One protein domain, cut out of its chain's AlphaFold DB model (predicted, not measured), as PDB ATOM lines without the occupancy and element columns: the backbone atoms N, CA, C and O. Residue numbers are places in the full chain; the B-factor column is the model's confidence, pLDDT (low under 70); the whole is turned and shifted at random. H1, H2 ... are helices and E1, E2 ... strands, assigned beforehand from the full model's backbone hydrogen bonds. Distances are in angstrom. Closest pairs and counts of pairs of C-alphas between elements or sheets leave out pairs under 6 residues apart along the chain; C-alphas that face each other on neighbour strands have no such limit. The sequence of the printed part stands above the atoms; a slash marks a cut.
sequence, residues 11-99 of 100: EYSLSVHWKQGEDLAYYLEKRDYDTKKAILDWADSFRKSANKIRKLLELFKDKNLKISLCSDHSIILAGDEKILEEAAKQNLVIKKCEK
ATOM      1  N   GLU A  11     -10.920   6.892 -33.889       68.56
ATOM      2  CA  GLU A  11      -9.537   7.176 -34.255       68.56
ATOM      3  C   GLU A  11      -8.983   8.218 -33.277       68.56
ATOM      4  O   GLU A  11      -9.700   9.098 -32.809       68.56
ATOM      5  N   TYR A  12      -7.701   8.136 -32.941       66.50
ATOM      6  CA  TYR A  12      -7.029   9.112 -32.088       66.50
ATOM      7  C   TYR A  12      -5.822   9.677 -32.816       66.50
ATOM      8  O   TYR A  12      -5.124   8.970 -33.526       66.50
ATOM      9  N   SER A  13      -5.532  10.954 -32.618       68.38
ATOM     10  CA  SER A  13      -4.374  11.619 -33.197       68.38
ATOM     11  C   SER A  13      -3.329  11.916 -32.127       68.38
ATOM     12  O   SER A  13      -3.621  12.517 -31.090       68.38
ATOM     13  N   LEU A  14      -2.097  11.495 -32.387       67.50
ATOM     14  CA  LEU A  14      -0.876  11.935 -31.727       67.50
ATOM     15  C   LEU A  14      -0.228  12.996 -32.622       67.50
ATOM     16  O   LEU A  14       0.234  12.668 -33.710       67.50
ATOM     17  N   SER A  15      -0.077  14.236 -32.161       65.62
ATOM     18  CA  SER A  15       0.798  15.180 -32.870       65.62
ATOM     19  C   SER A  15       2.259  14.876 -32.553       65.62
ATOM     20  O   SER A  15       2.676  14.885 -31.394       65.62
ATOM     21  N   VAL A  16       3.039  14.609 -33.599       59.50
ATOM     22  CA  VAL A  16       4.491  14.467 -33.540       59.50
ATOM     23  C   VAL A  16       5.072  15.579 -34.398       59.50
ATOM     24  O   VAL A  16       5.166  15.447 -35.614       59.50
ATOM     25  N   HIS A  17       5.503  16.671 -33.775       60.88
ATOM     26  CA  HIS A  17       6.237  17.726 -34.472       60.88
ATOM     27  C   HIS A  17       7.664  17.235 -34.782       60.88
ATOM     28  O   HIS A  17       8.611  17.492 -34.050       60.88
ATOM     29  N   TRP A  18       7.802  16.424 -35.835       55.91
ATOM     30  CA  TRP A  18       9.063  15.801 -36.280       55.91
ATOM     31  C   TRP A  18       9.779  16.564 -37.403       55.91
ATOM     32  O   TRP A  18      10.959  16.350 -37.666       55.91
ATOM     33  N   LYS A  19       9.079  17.495 -38.043       55.16
ATOM     34  CA  LYS A  19       9.644  18.547 -38.886       55.16
ATOM     35  C   LYS A  19       8.968  19.819 -38.443       55.16
ATOM     36  O   LYS A  19       7.751  19.818 -38.485       55.16
ATOM     37  N   GLN A  20       9.714  20.846 -38.059       56.16
ATOM     38  CA  GLN A  20       9.326  22.235 -38.301       56.16
ATOM     39  C   GLN A  20      10.426  23.155 -37.786       56.16
ATOM     40  O   GLN A  20      10.577  23.398 -36.590       56.16
ATOM     41  N   GLY A  21      11.189  23.694 -38.735       55.91
ATOM     42  CA  GLY A  21      11.892  24.949 -38.517       55.91
ATOM     43  C   GLY A  21      10.925  26.098 -38.224       55.91
ATOM     44  O   GLY A  21      11.405  27.140 -37.826       55.91
ATOM     45  N   GLU A  22       9.604  25.920 -38.372       67.69
ATOM     46  CA  GLU A  22       8.573  26.920 -38.058       67.69
ATOM     47  C   GLU A  22       8.446  27.198 -36.559       67.69
ATOM     48  O   GLU A  22       8.367  28.359 -36.191       67.69
ATOM     49  N   ASP A  23       8.514  26.189 -35.680       68.94
ATOM     50  CA  ASP A  23       8.523  26.430 -34.225       68.94
ATOM     51  C   ASP A  23       9.788  27.187 -33.811       68.94
ATOM     52  O   ASP A  23       9.747  28.135 -33.025       68.94
ATOM     53  N   LEU A  24      10.929  26.790 -34.381       73.12
ATOM     54  CA  LEU A  24      12.193  27.487 -34.177       73.12
ATOM     55  C   LEU A  24      12.125  28.909 -34.751       73.12
ATOM     56  O   LEU A  24      12.512  29.846 -34.066       73.12
ATOM     57  N   ALA A  25      11.596  29.089 -35.960       75.12
ATOM     58  CA  ALA A  25      11.410  30.388 -36.593       75.12
ATOM     59  C   ALA A  25      10.476  31.271 -35.762       75.12
ATOM     60  O   ALA A  25      10.836  32.401 -35.480       75.12
ATOM     61  N   TYR A  26       9.360  30.740 -35.259       77.44
ATOM     62  CA  TYR A  26       8.446  31.436 -34.356       77.44
ATOM     63  C   TYR A  26       9.144  31.902 -33.075       77.44
ATOM     64  O   TYR A  26       8.948  33.037 -32.636       77.44
ATOM     65  N   TYR A  27       9.977  31.051 -32.461       74.56
ATOM     66  CA  TYR A  27      10.770  31.465 -31.305       74.56
ATOM     67  C   TYR A  27      11.803  32.533 -31.675       74.56
ATOM     68  O   TYR A  27      11.972  33.479 -30.916       74.56
ATOM     69  N   LEU A  28      12.456  32.417 -32.832       79.12
ATOM     70  CA  LEU A  28      13.477  33.361 -33.297       79.12
ATOM     71  C   LEU A  28      12.902  34.697 -33.805       79.12
ATOM     72  O   LEU A  28      13.583  35.714 -33.728       79.12
ATOM     73  N   GLU A  29      11.663  34.723 -34.296       80.12
ATOM     74  CA  GLU A  29      10.950  35.929 -34.743       80.12
ATOM     75  C   GLU A  29      10.539  36.831 -33.572       80.12
ATOM     76  O   GLU A  29      10.359  38.044 -33.733       80.12
ATOM     77  N   LYS A  30      10.417  36.267 -32.364       79.44
ATOM     78  CA  LYS A  30      10.157  37.051 -31.157       79.44
ATOM     79  C   LYS A  30      11.414  37.814 -30.752       79.44
ATOM     80  O   LYS A  30      12.372  37.232 -30.255       79.44
ATOM     81  N   ARG A  31      11.362  39.142 -30.901       63.94
ATOM     82  CA  ARG A  31      12.491  40.070 -30.680       63.94
ATOM     83  C   ARG A  31      13.181  39.959 -29.314       63.94
ATOM     84  O   ARG A  31      14.359  40.282 -29.230       63.94
ATOM     85  N   ASP A  32      12.479  39.475 -28.290       71.81
ATOM     86  CA  ASP A  32      12.998  39.348 -26.918       71.81
ATOM     87  C   ASP A  32      13.373  37.908 -26.530       71.81
ATOM     88  O   ASP A  32      13.669  37.622 -25.367       71.81
ATOM     89  N   TYR A  33      13.318  36.965 -27.471       75.44
ATOM     90  CA  TYR A  33      13.565  35.561 -27.184       75.44
ATOM     91  C   TYR A  33      15.033  35.195 -27.437       75.44
ATOM     92  O   TYR A  33      15.553  35.347 -28.539       75.44
ATOM     93  N   ASP A  34      15.712  34.678 -26.412       87.31
ATOM     94  CA  ASP A  34      17.107  34.241 -26.518       87.31
ATOM     95  C   ASP A  34      17.254  33.087 -27.531       87.31
ATOM     96  O   ASP A  34      16.652  32.022 -27.379       87.31
ATOM     97  N   THR A  35      18.088  33.281 -28.557       84.50
ATOM     98  CA  THR A  35      18.337  32.303 -29.630       84.50
ATOM     99  C   THR A  35      18.842  30.952 -29.118       84.50
ATOM    100  O   THR A  35      18.412  29.910 -29.609       84.50
ATOM    101  N   LYS A  36      19.747  30.928 -28.129       85.50
ATOM    102  CA  LYS A  36      20.265  29.667 -27.569       85.50
ATOM    103  C   LYS A  36      19.165  28.946 -26.804       85.50
ATOM    104  O   LYS A  36      19.014  27.735 -26.956       85.50
ATOM    105  N   LYS A  37      18.372  29.686 -26.030       86.38
ATOM    106  CA  LYS A  37      17.199  29.148 -25.343       86.38
ATOM    107  C   LYS A  37      16.170  28.604 -26.338       86.38
ATOM    108  O   LYS A  37      15.671  27.510 -26.116       86.38
ATOM    109  N   ALA A  38      15.922  29.290 -27.456       83.88
ATOM    110  CA  ALA A  38      15.015  28.824 -28.512       83.88
ATOM    111  C   ALA A  38      15.456  27.478 -29.096       83.88
ATOM    112  O   ALA A  38      14.649  26.561 -29.226       83.88
ATOM    113  N   ILE A  39      16.750  27.341 -29.394       82.81
ATOM    114  CA  ILE A  39      17.323  26.094 -29.912       82.81
ATOM    115  C   ILE A  39      17.197  24.961 -28.879       82.81
ATOM    116  O   ILE A  39      16.849  23.837 -29.245       82.81
ATOM    117  N   LEU A  40      17.455  25.241 -27.597       86.75
ATOM    118  CA  LEU A  40      17.330  24.250 -26.523       86.75
ATOM    119  C   LEU A  40      15.878  23.814 -26.297       86.75
ATOM    120  O   LEU A  40      15.615  22.615 -26.203       86.75
ATOM    121  N   ASP A  41      14.940  24.760 -26.249       83.44
ATOM    122  CA  ASP A  41      13.514  24.481 -26.053       83.44
ATOM    123  C   ASP A  41      12.941  23.690 -27.244       83.44
ATOM    124  O   ASP A  41      12.192  22.725 -27.058       83.44
ATOM    125  N   TRP A  42      13.377  24.016 -28.465       80.56
ATOM    126  CA  TRP A  42      13.071  23.243 -29.669       80.56
ATOM    127  C   TRP A  42      13.597  21.803 -29.571       80.56
ATOM    128  O   TRP A  42      12.829  20.853 -29.729       80.56
ATOM    129  N   ALA A  43      14.872  21.607 -29.216       83.44
ATOM    130  CA  ALA A  43      15.452  20.271 -29.049       83.44
ATOM    131  C   ALA A  43      14.746  19.445 -27.953       83.44
ATOM    132  O   ALA A  43      14.546  18.233 -28.105       83.44
ATOM    133  N   ASP A  44      14.323  20.082 -26.856       85.56
ATOM    134  CA  ASP A  44      13.570  19.413 -25.794       85.56
ATOM    135  C   ASP A  44      12.170  18.974 -26.255       85.56
ATOM    136  O   ASP A  44      11.724  17.873 -25.916       85.56
ATOM    137  N   SER A  45      11.498  19.778 -27.085       79.12
ATOM    138  CA  SER A  45      10.217  19.412 -27.704       79.12
ATOM    139  C   SER A  45      10.336  18.149 -28.569       79.12
ATOM    140  O   SER A  45       9.530  17.215 -28.443       79.12
ATOM    141  N   PHE A  46      11.407  18.047 -29.365       78.50
ATOM    142  CA  PHE A  46      11.721  16.841 -30.141       78.50
ATOM    143  C   PHE A  46      11.910  15.619 -29.241       78.50
ATOM    144  O   PHE A  46      11.318  14.561 -29.477       78.50
ATOM    145  N   ARG A  47      12.692  15.763 -28.166       84.88
ATOM    146  CA  ARG A  47      12.930  14.685 -27.197       84.88
ATOM    147  C   ARG A  47      11.634  14.220 -26.529       84.88
ATOM    148  O   ARG A  47      11.412  13.013 -26.403       84.88
ATOM    149  N   LYS A  48      10.767  15.150 -26.121       83.44
ATOM    150  CA  LYS A  48       9.448  14.846 -25.542       83.44
ATOM    151  C   LYS A  48       8.571  14.071 -26.523       83.44
ATOM    152  O   LYS A  48       8.006  13.048 -26.137       83.44
ATOM    153  N   SER A  49       8.514  14.500 -27.782       78.56
ATOM    154  CA  SER A  49       7.750  13.815 -28.833       78.56
ATOM    155  C   SER A  49       8.266  12.394 -29.080       78.56
ATOM    156  O   SER A  49       7.482  11.445 -29.089       78.56
ATOM    157  N   ALA A  50       9.588  12.212 -29.164       82.25
ATOM    158  CA  ALA A  50      10.201  10.889 -29.293       82.25
ATOM    159  C   ALA A  50       9.856   9.966 -28.109       82.25
ATOM    160  O   ALA A  50       9.562   8.786 -28.298       82.25
ATOM    161  N   ASN A  51       9.842  10.496 -26.883       86.19
ATOM    162  CA  ASN A  51       9.450   9.729 -25.700       86.19
ATOM    163  C   ASN A  51       7.967   9.334 -25.714       86.19
ATOM    164  O   ASN A  51       7.647   8.221 -25.300       86.19
ATOM    165  N   LYS A  52       7.069  10.197 -26.209       83.62
ATOM    166  CA  LYS A  52       5.649   9.844 -26.375       83.62
ATOM    167  C   LYS A  52       5.468   8.681 -27.349       83.62
ATOM    168  O   LYS A  52       4.737   7.748 -27.035       83.62
ATOM    169  N   ILE A  53       6.187   8.696 -28.474       81.12
ATOM    170  CA  ILE A  53       6.155   7.599 -29.454       81.12
ATOM    171  C   ILE A  53       6.612   6.282 -28.821       81.12
ATOM    172  O   ILE A  53       5.946   5.267 -28.994       81.12
ATOM    173  N   ARG A  54       7.716   6.281 -28.059       86.38
ATOM    174  CA  ARG A  54       8.206   5.060 -27.391       86.38
ATOM    175  C   ARG A  54       7.163   4.460 -26.451       86.38
ATOM    176  O   ARG A  54       6.882   3.273 -26.548       86.38
ATOM    177  N   LYS A  55       6.547   5.290 -25.606       87.62
ATOM    178  CA  LYS A  55       5.486   4.851 -24.686       87.62
ATOM    179  C   LYS A  55       4.263   4.307 -25.425       87.62
ATOM    180  O   LYS A  55       3.677   3.322 -25.002       87.62
ATOM    181  N   LEU A  56       3.893   4.920 -26.551       83.06
ATOM    182  CA  LEU A  56       2.823   4.392 -27.396       83.06
ATOM    183  C   LEU A  56       3.182   3.020 -27.968       83.06
ATOM    184  O   LEU A  56       2.364   2.113 -27.911       83.06
ATOM    185  N   LEU A  57       4.404   2.827 -28.463       81.94
ATOM    186  CA  LEU A  57       4.831   1.514 -28.955       81.94
ATOM    187  C   LEU A  57       4.784   0.436 -27.863       81.94
ATOM    188  O   LEU A  57       4.416  -0.697 -28.157       81.94
ATOM    189  N   GLU A  58       5.103   0.779 -26.613       87.25
ATOM    190  CA  GLU A  58       4.972  -0.143 -25.476       87.25
ATOM    191  C   GLU A  58       3.511  -0.536 -25.218       87.25
ATOM    192  O   GLU A  58       3.223  -1.718 -25.034       87.25
ATOM    193  N   LEU A  59       2.585   0.427 -25.268       84.50
ATOM    194  CA  LEU A  59       1.147   0.172 -25.104       84.50
ATOM    195  C   LEU A  59       0.571  -0.703 -26.225       84.50
ATOM    196  O   LEU A  59      -0.304  -1.532 -25.984       84.50
ATOM    197  N   PHE A  60       1.078  -0.551 -27.448       80.12
ATOM    198  CA  PHE A  60       0.601  -1.274 -28.630       80.12
ATOM    199  C   PHE A  60       1.461  -2.495 -29.004       80.12
ATOM    200  O   PHE A  60       1.284  -3.023 -30.101       80.12
ATOM    201  N   LYS A  61       2.365  -2.981 -28.133       78.62
ATOM    202  CA  LYS A  61       3.395  -3.980 -28.504       78.62
ATOM    203  C   LYS A  61       2.845  -5.259 -29.165       78.62
ATOM    204  O   LYS A  61       3.520  -5.849 -30.000       78.62
ATOM    205  N   ASP A  62       1.631  -5.669 -28.791       77.75
ATOM    206  CA  ASP A  62       0.978  -6.907 -29.244       77.75
ATOM    207  C   ASP A  62      -0.176  -6.639 -30.235       77.75
ATOM    208  O   ASP A  62      -1.054  -7.482 -30.436       77.75
ATOM    209  N   LYS A  63      -0.239  -5.435 -30.817       70.75
ATOM    210  CA  LYS A  63      -1.367  -4.973 -31.636       70.75
ATOM    211  C   LYS A  63      -0.893  -4.474 -32.993       70.75
ATOM    212  O   LYS A  63       0.165  -3.868 -33.129       70.75
ATOM    213  N   ASN A  64      -1.729  -4.677 -34.007       64.62
ATOM    214  CA  ASN A  64      -1.498  -4.091 -35.321       64.62
ATOM    215  C   ASN A  64      -1.765  -2.587 -35.257       64.62
ATOM    216  O   ASN A  64      -2.911  -2.158 -35.129       64.62
ATOM    217  N   LEU A  65      -0.700  -1.794 -35.349       65.38
ATOM    218  CA  LEU A  65      -0.784  -0.343 -35.359       65.38
ATOM    219  C   LEU A  65      -0.993   0.151 -36.792       65.38
ATOM    220  O   LEU A  65      -0.133  -0.041 -37.653       65.38
ATOM    221  N   LYS A  66      -2.120   0.818 -37.053       65.62
ATOM    222  CA  LYS A  66      -2.301   1.572 -38.294       65.62
ATOM    223  C   LYS A  66      -1.894   3.017 -38.051       65.62
ATOM    224  O   LYS A  66      -2.533   3.708 -37.266       65.62
ATOM    225  N   ILE A  67      -0.838   3.444 -38.735       64.81
ATOM    226  CA  ILE A  67      -0.360   4.826 -38.727       64.81
ATOM    227  C   ILE A  67      -0.727   5.461 -40.062       64.81
ATOM    228  O   ILE A  67      -0.293   4.990 -41.115       64.81
ATOM    229  N   SER A  68      -1.491   6.548 -40.009       63.53
ATOM    230  CA  SER A  68      -1.683   7.437 -41.155       63.53
ATOM    231  C   SER A  68      -0.947   8.747 -40.894       63.53
ATOM    232  O   SER A  68      -1.115   9.352 -39.832       63.53
ATOM    233  N   LEU A  69      -0.138   9.180 -41.862       59.69
ATOM    234  CA  LEU A  69       0.439  10.522 -41.869       59.69
ATOM    235  C   LEU A  69      -0.651  11.506 -42.302       59.69
ATOM    236  O   LEU A  69      -1.201  11.362 -43.394       59.69
ATOM    237  N   CYS A  70      -0.961  12.487 -41.458       58.72
ATOM    238  CA  CYS A  70      -1.766  13.634 -41.869       58.72
ATOM    239  C   CYS A  70      -0.845  14.761 -42.368       58.72
ATOM    240  O   CYS A  70       0.347  14.776 -42.045       58.72
ATOM    241  N   SER A  71      -1.393  15.709 -43.136       57.44
ATOM    242  CA  SER A  71      -0.674  16.902 -43.616       57.44
ATOM    243  C   SER A  71      -0.043  17.716 -42.482       57.44
ATOM    244  O   SER A  71       0.960  18.392 -42.697       57.44
ATOM    245  N   ASP A  72      -0.580  17.577 -41.269       57.59
ATOM    246  CA  ASP A  72      -0.274  18.437 -40.135       57.59
ATOM    247  C   ASP A  72       0.425  17.622 -39.043       57.59
ATOM    248  O   ASP A  72      -0.212  17.237 -38.066       57.59
ATOM    249  N   HIS A  73       1.711  17.299 -39.224       65.50
ATOM    250  CA  HIS A  73       2.647  16.885 -38.157       65.50
ATOM    251  C   HIS A  73       2.063  15.923 -37.103       65.50
ATOM    252  O   HIS A  73       2.342  16.021 -35.908       65.50
ATOM    253  N   SER A  74       1.208  15.001 -37.538       64.62
ATOM    254  CA  SER A  74       0.431  14.142 -36.659       64.62
ATOM    255  C   SER A  74       0.300  12.748 -37.237       64.62
ATOM    256  O   SER A  74       0.278  12.518 -38.448       64.62
ATOM    257  N   ILE A  75       0.278  11.813 -36.304       68.56
ATOM    258  CA  ILE A  75       0.101  10.391 -36.477       68.56
ATOM    259  C   ILE A  75      -1.312  10.087 -36.012       68.56
ATOM    260  O   ILE A  75      -1.625  10.226 -34.830       68.56
ATOM    261  N   ILE A  76      -2.158   9.647 -36.935       69.25
ATOM    262  CA  ILE A  76      -3.463   9.098 -36.575       69.25
ATOM    263  C   ILE A  76      -3.279   7.613 -36.263       69.25
ATOM    264  O   ILE A  76      -2.692   6.873 -37.054       69.25
ATOM    265  N   LEU A  77      -3.780   7.217 -35.099       72.00
ATOM    266  CA  LEU A  77      -3.847   5.873 -34.553       72.00
ATOM    267  C   LEU A  77      -5.303   5.401 -34.592       72.00
ATOM    268  O   LEU A  77      -6.210   6.118 -34.177       72.00
ATOM    269  N   ALA A  78      -5.527   4.181 -35.058       71.81
ATOM    270  CA  ALA A  78      -6.838   3.540 -35.061       71.81
ATOM    271  C   ALA A  78      -6.681   2.069 -34.662       71.81
ATOM    272  O   ALA A  78      -5.679   1.445 -35.026       71.81
ATOM    273  N   GLY A  79      -7.649   1.511 -33.928       70.50
ATOM    274  CA  GLY A  79      -7.594   0.120 -33.475       70.50
ATOM    275  C   GLY A  79      -8.264  -0.112 -32.121       70.50
ATOM    276  O   GLY A  79      -9.404   0.281 -31.922       70.50
ATOM    277  N   ASP A  80      -7.557  -0.801 -31.221       76.56
ATOM    278  CA  ASP A  80      -8.046  -1.217 -29.898       76.56
ATOM    279  C   ASP A  80      -8.387  -0.008 -29.005       76.56
ATOM    280  O   ASP A  80      -7.500   0.657 -28.463       76.56
ATOM    281  N   GLU A  81      -9.686   0.268 -28.867       78.31
ATOM    282  CA  GLU A  81     -10.252   1.424 -28.162       78.31
ATOM    283  C   GLU A  81      -9.758   1.538 -26.713       78.31
ATOM    284  O   GLU A  81      -9.412   2.626 -26.260       78.31
ATOM    285  N   LYS A  82      -9.596   0.413 -26.002       82.69
ATOM    286  CA  LYS A  82      -9.128   0.425 -24.605       82.69
ATOM    287  C   LYS A  82      -7.694   0.930 -24.485       82.69
ATOM    288  O   LYS A  82      -7.375   1.681 -23.566       82.69
ATOM    289  N   ILE A  83      -6.832   0.531 -25.418       83.88
ATOM    290  CA  ILE A  83      -5.430   0.966 -25.441       83.88
ATOM    291  C   ILE A  83      -5.346   2.436 -25.861       83.88
ATOM    292  O   ILE A  83      -4.538   3.191 -25.319       83.88
ATOM    293  N   LEU A  84      -6.207   2.868 -26.784       80.12
ATOM    294  CA  LEU A  84      -6.301   4.271 -27.188       80.12
ATOM    295  C   LEU A  84      -6.777   5.167 -26.029       80.12
ATOM    296  O   LEU A  84      -6.192   6.229 -25.800       80.12
ATOM    297  N   GLU A  85      -7.755   4.724 -25.237       82.62
ATOM    298  CA  GLU A  85      -8.162   5.409 -24.006       82.62
ATOM    299  C   GLU A  85      -7.038   5.470 -22.964       82.62
ATOM    300  O   GLU A  85      -6.850   6.497 -22.307       82.62
ATOM    301  N   GLU A  86      -6.288   4.381 -22.782       86.00
ATOM    302  CA  GLU A  86      -5.152   4.349 -21.860       86.00
ATOM    303  C   GLU A  86      -4.048   5.319 -22.303       86.00
ATOM    304  O   GLU A  86      -3.548   6.112 -21.500       86.00
ATOM    305  N   ALA A  87      -3.732   5.336 -23.598       84.69
ATOM    306  CA  ALA A  87      -2.816   6.299 -24.189       84.69
ATOM    307  C   ALA A  87      -3.291   7.751 -23.985       84.69
ATOM    308  O   ALA A  87      -2.477   8.636 -23.699       84.69
ATOM    309  N   ALA A  88      -4.600   8.007 -24.087       82.62
ATOM    310  CA  ALA A  88      -5.186   9.328 -23.853       82.62
ATOM    311  C   ALA A  88      -5.047   9.763 -22.389       82.62
ATOM    312  O   ALA A  88      -4.593  10.876 -22.121       82.62
ATOM    313  N   LYS A  89      -5.325   8.864 -21.433       86.00
ATOM    314  CA  LYS A  89      -5.129   9.107 -19.988       86.00
ATOM    315  C   LYS A  89      -3.676   9.457 -19.647       86.00
ATOM    316  O   LYS A  89      -3.425  10.201 -18.703       86.00
ATOM    317  N   GLN A  90      -2.720   8.964 -20.434       84.56
ATOM    318  CA  GLN A  90      -1.292   9.259 -20.288       84.56
ATOM    319  C   GLN A  90      -0.819  10.510 -21.061       84.56
ATOM    320  O   GLN A  90       0.386  10.778 -21.108       84.56
ATOM    321  N   ASN A  91      -1.725  11.294 -21.663       82.06
ATOM    322  CA  ASN A  91      -1.411  12.447 -22.527       82.06
ATOM    323  C   ASN A  91      -0.486  12.101 -23.713       82.06
ATOM    324  O   ASN A  91       0.316  12.930 -24.180       82.06
ATOM    325  N   LEU A  92      -0.570  10.852 -24.182       77.62
ATOM    326  CA  LEU A  92       0.186  10.370 -25.331       77.62
ATOM    327  C   LEU A  92      -0.544  10.667 -26.638       77.62
ATOM    328  O   LEU A  92       0.118  10.929 -27.626       77.62
ATOM    329  N   VAL A  93      -1.875  10.705 -26.646       70.75
ATOM    330  CA  VAL A  93      -2.692  11.162 -27.785       70.75
ATOM    331  C   VAL A  93      -3.418  12.454 -27.416       70.75
ATOM    332  O   VAL A  93      -3.650  12.725 -26.240       70.75
ATOM    333  N   ILE A  94      -3.715  13.285 -28.410       62.09
ATOM    334  CA  ILE A  94      -4.138  14.682 -28.221       62.09
ATOM    335  C   ILE A  94      -5.597  14.885 -28.630       62.09
ATOM    336  O   ILE A  94      -6.274  15.744 -28.071       62.09
ATOM    337  N   LYS A  95      -6.108  14.105 -29.589       66.38
ATOM    338  CA  LYS A  95      -7.458  14.322 -30.114       66.38
ATOM    339  C   LYS A  95      -8.130  13.015 -30.507       66.38
ATOM    340  O   LYS A  95      -7.537  12.238 -31.242       66.38
ATOM    341  N   LYS A  96      -9.363  12.807 -30.052       64.81
ATOM    342  CA  LYS A  96     -10.276  11.800 -30.602       64.81
ATOM    343  C   LYS A  96     -10.881  12.359 -31.893       64.81
ATOM    344  O   LYS A  96     -11.352  13.497 -31.912       64.81
ATOM    345  N   CYS A  97     -10.807  11.589 -32.964       59.38
ATOM    346  CA  CYS A  97     -11.383  11.882 -34.263       59.38
ATOM    347  C   CYS A  97     -12.575  10.950 -34.463       59.38
ATOM    348  O   CYS A  97     -12.429   9.728 -34.476       59.38
ATOM    349  N   GLU A  98     -13.752  11.536 -34.632       54.28
ATOM    350  CA  GLU A  98     -14.906  10.810 -35.142       54.28
ATOM    351  C   GLU A  98     -14.906  10.959 -36.662       54.28
ATOM    352  O   GLU A  98     -14.737  12.065 -37.176       54.28
ATOM    353  N   LYS A  99     -15.032   9.844 -37.386       50.97
ATOM    354  CA  LYS A  99     -15.396   9.903 -38.801       50.97
ATOM    355  C   LYS A  99     -16.890  10.190 -38.887       50.97
ATOM    356  O   LYS A  99     -17.673   9.442 -38.296       50.97
TER     357      LYS A  99
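What this domain is: This is residues 11 to 99 of the 100 residues of an uncharacterized protein of Candidatus Lokiarchaeota archaeon (UniProt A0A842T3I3). A small, twisted four-stranded sheet lies at one end of a long helix, H2, which grazes the sheet with residues 49 to 56 and runs on past it; H3 covers part of the sheet, over E1. At the other end of H2 the short helix H1 sits beside residues 35 to 42, as the other half of a helical hairpin. The printed part has 89 residues, with three named helices and four named strands in the order E1, H1, H2, E2, E3, H3, E4. The sheet runs E2, E3, E1, E4, all antiparallel, and the class is mixed, helices and strands. The whole is loose and elongated, with a radius of gyration of the C-alphas of 15.2 A and spans of 46 by 25 by 18 A.

Where its parts are: E1, residues 11 to 15, begins at C-alpha 11 (-9.537, 7.176, -34.255) and is 13.1 A long. H1 is residues 21 to 29, 11.6 A. H2, residues 35 to 59, measures 36.7 A from C-alpha 35 (18.337, 32.303, -29.630) to C-alpha 59 (1.147, 0.172, -25.104). E2 is residues 66 to 69, E3 residues 74 to 78, 13.0 A, and H3 residues 81 to 89, 12.3 A. E4, residues 95 to 97, ends at C-alpha 97 (-11.383, 11.882, -34.263).

How they stand to each other: E1, an inner strand, has antiparallel neighbours E3, with N 75 and O 14 2.7 A apart, and E4, with N 13 and O 95 2.7 A apart. E2 and E3 form a hairpin, with N 76 and O 68 3.1 A apart; these pairs are within hydrogen-bond range. H3 is on the sheet at a height of 9.5 A, only just over E1 alone, with 6 of its C-alphas falling on E1 and 2 on E4. On the local plane it stands at 31 degrees to E1, only just slantwise to the strands. E3, H3, E4 and E1, H1 H2, E2 are split strand-helix-strand units, two strands running the same way with another strand between them; both crossovers are right-handed. H2 is on the sheet but only grazes it. H2 and H3 only just touch, with 3 pairs of C-alphas within 8 A, the closest Leu 59 and Ile 83 at 6.6 A. H1 touches H2, closest at the C-alphas of Tyr 27 and Ala 38, 5.7 A, opposite ways at a shallow tilt of 32 degrees. H1 is not on the sheet. In H1, H2 and H3 every O i to N i+4 pair is within hydrogen-bond range.

The domain as a whole: The two C-alphas farthest apart, those of Arg 31 and Asp 62, are 48.4 A apart. The printed part has no cut and no long link. Mean pLDDT of the printed part is 74.0; residues 11 to 23, 31, 64 to 76 and 94 to 99 are under 70.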